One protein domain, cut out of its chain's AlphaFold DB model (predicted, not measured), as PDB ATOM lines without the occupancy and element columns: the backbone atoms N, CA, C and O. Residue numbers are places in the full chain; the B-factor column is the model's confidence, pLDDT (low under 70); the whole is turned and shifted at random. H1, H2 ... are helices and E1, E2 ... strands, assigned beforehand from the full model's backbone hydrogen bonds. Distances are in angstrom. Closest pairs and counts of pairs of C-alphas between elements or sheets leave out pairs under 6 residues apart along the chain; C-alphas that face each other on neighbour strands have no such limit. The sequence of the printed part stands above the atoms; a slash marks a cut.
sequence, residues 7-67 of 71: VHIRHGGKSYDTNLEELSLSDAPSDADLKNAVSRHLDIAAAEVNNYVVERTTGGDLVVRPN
ATOM      1  N   VAL A   7     221.358 207.699 153.978       93.94
ATOM      2  CA  VAL A   7     222.166 208.000 155.155       93.94
ATOM      3  C   VAL A   7     221.237 208.104 156.355       93.94
ATOM      4  O   VAL A   7     220.439 209.031 156.471       93.94
ATOM      5  N   HIS A   8     221.360 207.149 157.267       94.69
ATOM      6  CA  HIS A   8     220.588 207.068 158.498       94.69
ATOM      7  C   HIS A   8     221.397 207.657 159.648       94.69
ATOM      8  O   HIS A   8     222.410 207.092 160.056       94.69
ATOM      9  N   ILE A   9     220.960 208.777 160.207       94.50
ATOM     10  CA  ILE A   9     221.660 209.483 161.280       94.50
ATOM     11  C   ILE A   9     220.887 209.320 162.583       94.50
ATOM     12  O   ILE A   9     219.705 209.642 162.668       94.50
ATOM     13  N   ARG A  10     221.559 208.890 163.649       92.75
ATOM     14  CA  ARG A  10     221.009 208.880 165.007       92.75
ATOM     15  C   ARG A  10     221.683 209.963 165.839       92.75
ATOM     16  O   ARG A  10     222.901 209.984 165.934       92.75
ATOM     17  N   HIS A  11     220.918 210.843 166.475       91.19
ATOM     18  CA  HIS A  11     221.448 211.878 167.371       91.19
ATOM     19  C   HIS A  11     220.424 212.227 168.453       91.19
ATOM     20  O   HIS A  11     219.243 212.406 168.158       91.19
ATOM     21  N   GLY A  12     220.858 212.305 169.717       86.81
ATOM     22  CA  GLY A  12     220.004 212.755 170.826       86.81
ATOM     23  C   GLY A  12     218.712 211.945 171.012       86.81
ATOM     24  O   GLY A  12     217.680 212.502 171.369       86.81
ATOM     25  N   GLY A  13     218.733 210.642 170.701       87.62
ATOM     26  CA  GLY A  13     217.543 209.781 170.757       87.62
ATOM     27  C   GLY A  13     216.575 209.922 169.574       87.62
ATOM     28  O   GLY A  13     215.558 209.237 169.557       87.62
ATOM     29  N   LYS A  14     216.896 210.755 168.578       90.31
ATOM     30  CA  LYS A  14     216.146 210.906 167.324       90.31
ATOM     31  C   LYS A  14     216.878 210.228 166.166       90.31
ATOM     32  O   LYS A  14     218.107 210.128 166.184       90.31
ATOM     33  N   SER A  15     216.107 209.790 165.178       92.00
ATOM     34  CA  SER A  15     216.605 209.295 163.894       92.00
ATOM     35  C   SER A  15     216.262 210.302 162.801       92.00
ATOM     36  O   SER A  15     215.169 210.866 162.817       92.00
ATOM     37  N   TYR A  16     217.195 210.519 161.884       93.50
ATOM     38  CA  TYR A  16     217.060 211.371 160.710       93.50
ATOM     39  C   TYR A  16     217.484 210.559 159.494       93.50
ATOM     40  O   TYR A  16     218.546 209.939 159.512       93.50
ATOM     41  N   ASP A  17     216.666 210.570 158.453       93.56
ATOM     42  CA  ASP A  17     216.948 209.891 157.197       93.56
ATOM     43  C   ASP A  17     217.241 210.955 156.139       93.56
ATOM     44  O   ASP A  17     216.464 211.892 155.966       93.56
ATOM     45  N   THR A  18     218.384 210.832 155.475       93.25
ATOM     46  CA  THR A  18     218.837 211.731 154.408       93.25
ATOM     47  C   THR A  18     219.577 210.918 153.346       93.25
ATOM     48  O   THR A  18     219.492 209.687 153.314       93.25
ATOM     49  N   ASN A  19     220.299 211.575 152.449       93.25
ATOM     50  CA  ASN A  19     221.121 210.939 151.434       93.25
ATOM     51  C   ASN A  19     222.393 211.748 151.135       93.25
ATOM     52  O   ASN A  19     222.568 212.870 151.607       93.25
ATOM     53  N   LEU A  20     223.299 211.165 150.348       91.56
ATOM     54  CA  LEU A  20     224.556 211.820 149.970       91.56
ATOM     55  C   LEU A  20     224.348 213.138 149.210       91.56
ATOM     56  O   LEU A  20     225.103 214.082 149.434       91.56
ATOM     57  N   GLU A  21     223.314 213.234 148.371       90.81
ATOM     58  CA  GLU A  21     223.015 214.441 147.589       90.81
ATOM     59  C   GLU A  21     222.577 215.603 148.501       90.81
ATOM     60  O   GLU A  21     223.109 216.708 148.403       90.81
ATOM     61  N   GLU A  22     221.680 215.343 149.455       91.56
ATOM     62  CA  GLU A  22     221.226 216.298 150.476       91.56
ATOM     63  C   GLU A  22     222.358 216.736 151.413       91.56
ATOM     64  O   GLU A  22     222.394 217.883 151.864       91.56
ATOM     65  N   LEU A  23     223.319 215.846 151.668       91.56
ATOM     66  CA  LEU A  23     224.538 216.149 152.415       91.56
ATOM     67  C   LEU A  23     225.622 216.828 151.564       91.56
ATOM     68  O   LEU A  23     226.667 217.196 152.105       91.56
ATOM     69  N   SER A  24     225.383 217.038 150.264       92.00
ATOM     70  CA  SER A  24     226.353 217.597 149.312       92.00
ATOM     71  C   SER A  24     227.680 216.823 149.286       92.00
ATOM     72  O   SER A  24     228.763 217.411 149.245       92.00
ATOM     73  N   LEU A  25     227.596 215.493 149.340       90.94
ATOM     74  CA  LEU A  25     228.722 214.563 149.323       90.94
ATOM     75  C   LEU A  25     228.803 213.802 147.995       90.94
ATOM     76  O   LEU A  25     227.813 213.633 147.290       90.94
ATOM     77  N   SER A  26     230.005 213.333 147.660       88.12
ATOM     78  CA  SER A  26     230.227 212.400 146.549       88.12
ATOM     79  C   SER A  26     229.748 210.987 146.904       88.12
ATOM     80  O   SER A  26     229.523 210.701 148.074       88.12
ATOM     81  N   ASP A  27     229.664 210.081 145.922       83.38
ATOM     82  CA  ASP A  27     229.211 208.685 146.104       83.38
ATOM     83  C   ASP A  27     230.069 207.848 147.081       83.38
ATOM     84  O   ASP A  27     229.643 206.818 147.597       83.38
ATOM     85  N   ALA A  28     231.307 208.261 147.356       85.06
ATOM     86  CA  ALA A  28     232.219 207.530 148.236       85.06
ATOM     87  C   ALA A  28     232.907 208.474 149.231       85.06
ATOM     88  O   ALA A  28     234.130 208.648 149.174       85.06
ATOM     89  N   PRO A  29     232.149 209.114 150.140       89.88
ATOM     90  CA  PRO A  29     232.719 210.070 151.069       89.88
ATOM     91  C   PRO A  29     233.550 209.346 152.132       89.88
ATOM     92  O   PRO A  29     233.247 208.217 152.554       89.88
ATOM     93  N   SER A  30     234.595 210.022 152.605       92.69
ATOM     94  CA  SER A  30     235.323 209.558 153.780       92.69
ATOM     95  C   SER A  30     234.453 209.687 155.034       92.69
ATOM     96  O   SER A  30     233.512 210.480 155.088       92.69
ATOM     97  N   ASP A  31     234.782 208.937 156.084       92.38
ATOM     98  CA  ASP A  31     234.084 209.031 157.373       92.38
ATOM     99  C   ASP A  31     234.142 210.455 157.942       92.38
ATOM    100  O   ASP A  31     233.191 210.915 158.572       92.38
ATOM    101  N   ALA A  32     235.255 211.160 157.714       92.94
ATOM    102  CA  ALA A  32     235.434 212.540 158.146       92.94
ATOM    103  C   ALA A  32     234.508 213.496 157.382       92.94
ATOM    104  O   ALA A  32     233.886 214.362 157.999       92.94
ATOM    105  N   ASP A  33     234.374 213.320 156.066       93.62
ATOM    106  CA  ASP A  33     233.461 214.122 155.246       93.62
ATOM    107  C   ASP A  33     232.010 213.882 155.657       93.62
ATOM    108  O   ASP A  33     231.263 214.840 155.858       93.62
ATOM    109  N   LEU A  34     231.640 212.617 155.880       93.38
ATOM    110  CA  LEU A  34     230.306 212.234 156.329       93.38
ATOM    111  C   LEU A  34     229.978 212.862 157.689       93.38
ATOM    112  O   LEU A  34     228.943 213.504 157.839       93.38
ATOM    113  N   LYS A  35     230.880 212.753 158.673       94.56
ATOM    114  CA  LYS A  35     230.708 213.369 160.000       94.56
ATOM    115  C   LYS A  35     230.566 214.887 159.912       94.56
ATOM    116  O   LYS A  35     229.659 215.445 160.523       94.56
ATOM    117  N   ASN A  36     231.416 215.549 159.128       94.94
ATOM    118  CA  ASN A  36     231.358 216.997 158.936       94.94
ATOM    119  C   ASN A  36     230.075 217.449 158.221       94.94
ATOM    120  O   ASN A  36     229.537 218.512 158.529       94.94
ATOM    121  N   ALA A  37     229.579 216.677 157.254       94.56
ATOM    122  CA  ALA A  37     228.303 216.960 156.603       94.56
ATOM    123  C   ALA A  37     227.135 216.771 157.580       94.56
ATOM    124  O   ALA A  37     226.273 217.638 157.668       94.56
ATOM    125  N   VAL A  38     227.160 215.708 158.388       94.19
ATOM    126  CA  VAL A  38     226.160 215.446 159.432       94.19
ATOM    127  C   VAL A  38     226.120 216.568 160.468       94.19
ATOM    128  O   VAL A  38     225.031 217.018 160.820       94.19
ATOM    129  N   SER A  39     227.272 217.065 160.935       95.31
ATOM    130  CA  SER A  39     227.288 218.169 161.904       95.31
ATOM    131  C   SER A  39     226.682 219.449 161.331       95.31
ATOM    132  O   SER A  39     225.970 220.152 162.037       95.31
ATOM    133  N   ARG A  40     226.920 219.734 160.043       95.00
ATOM    134  CA  ARG A  40     226.317 220.884 159.349       95.00
ATOM    135  C   ARG A  40     224.820 220.694 159.117       95.00
ATOM    136  O   ARG A  40     224.062 221.631 159.316       95.00
ATOM    137  N   HIS A  41     224.403 219.495 158.719       94.25
ATOM    138  CA  HIS A  41     223.004 219.174 158.440       94.25
ATOM    139  C   HIS A  41     222.132 219.233 159.701       94.25
ATOM    140  O   HIS A  41     221.006 219.716 159.651       94.25
ATOM    141  N   LEU A  42     222.659 218.772 160.839       92.25
ATOM    142  CA  LEU A  42     221.965 218.819 162.128       92.25
ATOM    143  C   LEU A  42     222.154 220.141 162.890       92.25
ATOM    144  O   LEU A  42     221.591 220.276 163.973       92.25
ATOM    145  N   ASP A  43     222.938 221.083 162.353       93.69
ATOM    146  CA  ASP A  43     223.328 222.340 163.012       93.69
ATOM    147  C   ASP A  43     223.907 222.127 164.429       93.69
ATOM    148  O   ASP A  43     223.526 222.768 165.408       93.69
ATOM    149  N   ILE A  44     224.830 221.167 164.549       92.38
ATOM    150  CA  ILE A  44     225.514 220.816 165.803       92.38
ATOM    151  C   ILE A  44     227.022 221.051 165.704       92.38
ATOM    152  O   ILE A  44     227.614 221.094 164.624       92.38
ATOM    153  N   ALA A  45     227.684 221.160 166.857       93.31
ATOM    154  CA  ALA A  45     229.131 221.307 166.899       93.31
ATOM    155  C   ALA A  45     229.837 220.071 166.311       93.31
ATOM    156  O   ALA A  45     229.497 218.937 166.638       93.31
ATOM    157  N   ALA A  46     230.899 220.277 165.523       90.69
ATOM    158  CA  ALA A  46     231.716 219.181 164.987       90.69
ATOM    159  C   ALA A  46     232.296 218.267 166.090       90.69
ATOM    160  O   ALA A  46     232.513 217.078 165.876       90.69
ATOM    161  N   ALA A  47     232.487 218.800 167.301       91.25
ATOM    162  CA  ALA A  47     232.910 218.012 168.454       91.25
ATOM    163  C   ALA A  47     231.906 216.908 168.845       91.25
ATOM    164  O   ALA A  47     232.333 215.851 169.307       91.25
ATOM    165  N   GLU A  48     230.604 217.111 168.611       90.06
ATOM    166  CA  GLU A  48     229.546 216.136 168.922       90.06
ATOM    167  C   GLU A  48     229.668 214.877 168.055       90.06
ATOM    168  O   GLU A  48     229.464 213.759 168.529       90.06
ATOM    169  N   VAL A  49     230.056 215.044 166.786       91.50
ATOM    170  CA  VAL A  49     230.170 213.945 165.813       91.50
ATOM    171  C   VAL A  49     231.535 213.250 165.839       91.50
ATOM    172  O   VAL A  49     231.714 212.221 165.183       91.50
ATOM    173  N   ASN A  50     232.508 213.752 166.607       89.88
ATOM    174  CA  ASN A  50     233.839 213.138 166.704       89.88
ATOM    175  C   ASN A  50     233.752 211.673 167.144       89.88
ATOM    176  O   ASN A  50     234.364 210.794 166.529       89.88
ATOM    177  N   ASN A  51     232.908 211.411 168.143       88.62
ATOM    178  CA  ASN A  51     232.678 210.082 168.704       88.62
ATOM    179  C   ASN A  51     231.660 209.259 167.909       88.62
ATOM    180  O   ASN A  51     231.228 208.213 168.381       88.62
ATOM    181  N   TYR A  52     231.221 209.710 166.735       92.94
ATOM    182  CA  TYR A  52     230.271 208.942 165.940       92.94
ATOM    183  C   TYR A  52     230.978 207.801 165.209       92.94
ATOM    184  O   TYR A  52     232.146 207.904 164.829       92.94
ATOM    185  N   VAL A  53     230.255 206.713 164.993       93.06
ATOM    186  CA  VAL A  53     230.654 205.584 164.158       93.06
ATOM    187  C   VAL A  53     229.877 205.672 162.853       93.06
ATOM    188  O   VAL A  53     228.682 205.973 162.862       93.06
ATOM    189  N   VAL A  54     230.578 205.424 161.750       93.38
ATOM    190  CA  VAL A  54     230.000 205.298 160.413       93.38
ATOM    191  C   VAL A  54     230.011 203.821 160.044       93.38
ATOM    192  O   VAL A  54     231.069 203.204 159.946       93.38
ATOM    193  N   GLU A  55     228.833 203.247 159.848       91.81
ATOM    194  CA  GLU A  55     228.660 201.871 159.396       91.81
ATOM    195  C   GLU A  55     228.182 201.887 157.946       91.81
ATOM    196  O   GLU A  55     227.238 202.593 157.598       91.81
ATOM    197  N   ARG A  56     228.847 201.109 157.093       90.69
ATOM    198  CA  ARG A  56     228.474 200.940 155.687       90.69
ATOM    199  C   ARG A  56     227.788 199.591 155.547       90.69
ATOM    200  O   ARG A  56     228.402 198.566 155.850       90.69
ATOM    201  N   THR A  57     226.521 199.579 155.152       86.88
ATOM    202  CA  THR A  57     225.769 198.333 154.989       86.88
ATOM    203  C   THR A  57     226.124 197.667 153.661       86.88
ATOM    204  O   THR A  57     226.587 198.310 152.718       86.88
ATOM    205  N   THR A  58     225.879 196.361 153.550       78.50
ATOM    206  CA  THR A  58     226.052 195.614 152.291       78.50
ATOM    207  C   THR A  58     225.115 196.082 151.174       78.50
ATOM    208  O   THR A  58     225.368 195.765 150.015       78.50
ATOM    209  N   GLY A  59     224.058 196.835 151.507       78.38
ATOM    210  CA  GLY A  59     223.136 197.452 150.550       78.38
ATOM    211  C   GLY A  59     223.613 198.793 149.985       78.38
ATOM    212  O   GLY A  59     222.983 199.304 149.067       78.38
ATOM    213  N   GLY A  60     224.717 199.350 150.500       82.81
ATOM    214  CA  GLY A  60     225.235 200.663 150.095       82.81
ATOM    215  C   GLY A  60     224.744 201.829 150.958       82.81
ATOM    216  O   GLY A  60     225.238 202.944 150.788       82.81
ATOM    217  N   ASP A  61     223.842 201.573 151.909       89.19
ATOM    218  CA  ASP A  61     223.371 202.577 152.862       89.19
ATOM    219  C   ASP A  61     224.429 202.865 153.931       89.19
ATOM    220  O   ASP A  61     225.237 202.006 154.309       89.19
ATOM    221  N   LEU A  62     224.395 204.083 154.455       92.56
ATOM    222  CA  LEU A  62     225.291 204.564 155.494       92.56
ATOM    223  C   LEU A  62     224.507 204.783 156.782       92.56
ATOM    224  O   LEU A  62     223.435 205.377 156.777       92.56
ATOM    225  N   VAL A  63     225.056 204.342 157.905       93.56
ATOM    226  CA  VAL A  63     224.486 204.581 159.231       93.56
ATOM    227  C   VAL A  63     225.489 205.376 160.049       93.56
ATOM    228  O   VAL A  63     226.630 204.961 160.230       93.56
ATOM    229  N   VAL A  64     225.064 206.528 160.557       93.94
ATOM    230  CA  VAL A  64     225.860 207.416 161.399       93.94
ATOM    231  C   VAL A  64     225.225 207.476 162.775       93.94
ATOM    232  O   VAL A  64     224.096 207.933 162.938       93.94
ATOM    233  N   ARG A  65     225.947 207.033 163.799       92.88
ATOM    234  CA  ARG A  65     225.431 207.007 165.173       92.88
ATOM    235  C   ARG A  65     226.522 207.320 166.189       92.88
ATOM    236  O   ARG A  65     227.679 207.014 165.923       92.88
ATOM    237  N   PRO A  66     226.185 207.850 167.375       90.69
ATOM    238  CA  PRO A  66     227.115 207.917 168.486       90.69
ATOM    239  C   PRO A  66     227.716 206.539 168.755       90.69
ATOM    240  O   PRO A  66     226.990 205.538 168.802       90.69
ATOM    241  N   ASN A  67     229.032 206.488 168.952       87.31
ATOM    242  CA  ASN A  67     229.640 205.348 169.609       87.31
ATOM    243  C   ASN A  67     229.056 205.316 171.020       87.31
ATOM    244  O   ASN A  67     229.358 206.195 171.825       87.31
TER     245      ASN A  67
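What this domain is: This is residues 7 to 67 of the 71 residues of an uncharacterized protein of viral metagenome (UniProt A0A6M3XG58). Picture a twisted sheet of four strands, made of two hairpins side by side, E1 with E2 and E3 with E4, with the helix H1 crossing over one of its faces and the other face bare. The short helix H2 packs beside H1 and leads the chain back to E3 at the sheet's edge, and the long link from E2 to H1, residues 20 to 30, runs on the same side of the sheet as H1. The printed part has 61 residues with two named helices and four named strands, in the order E1, E2, H1, H2, E3, E4. The sheet runs E2, E1, E4, E3 and is mixed, and the class is mixed, helices and strands. The whole is compact, with a radius of gyration of the C-alphas of 10.4 A, and spans 26 by 19 by 17 A.

Where its parts are: Find C-alpha 7 at (222.166, 208.000, 155.155); from there E1 runs over residues 7 to 11. E2 follows at residues 14 to 19 and is 16.7 A long from first to last C-alpha. Look next at C-alpha 31, at (234.084, 209.031, 157.373), where H1 begins; it ends at residue 41, 15.1 A away. H2 is residues 46 to 49, 5.5 A long. E3 is residues 52 to 56, 13.1 A long, and E4 is residues 62 to 66, 13.5 A long, ending at C-alpha 66 at (227.115, 207.917, 168.486).

How they stand to each other: Begin with the hairpin of E1 and E2, antiparallel at 156 degrees, where N 9 and O 16 are 2.8 A apart, within hydrogen-bond range. On the other side of E1 you reach E4, parallel to it at 10 degrees, with N 8 and O 62 at 2.8 A. E4 and E3 form the second hairpin, antiparallel at 158 degrees, with N 55 and O 63 at 2.8 A. The edge strands E2 and E3 are apart. H1 is on the sheet at a height of 9.2 A, over E4 and, only just, E1, on which 3 of its C-alphas fall; it makes two layers with the sheet, helix on one face. On the local plane it stands at 75 degrees to E4, across the strands. Its closest C-alphas to E3 are those of Asp 31 and Val 54, 6.3 A apart. H2 touches H1, closest at the C-alphas of Ser 39 and Ala 46, 5.5 A apart, and only grazes the sheet with residues 48 to 49. E2, H1, H2 and E3 form a split strand-helix-strand unit, two strands running the same way with E1 and E4 between them, and its crossover is right-handed. In H1 every O i to N i+4 pair is within hydrogen-bond range; H2 is too short for such a pair, and its one O i to N i+3 pair is within range.

The domain as a whole: The two C-alphas farthest apart are those of Ala 45 and Thr 58, 29.7 A. The printed part has no cut. The link from E2 to H1, with 11 residues, is long; the others are tight. The mean pLDDT of the printed part is 91.2, and no printed residue is under 70.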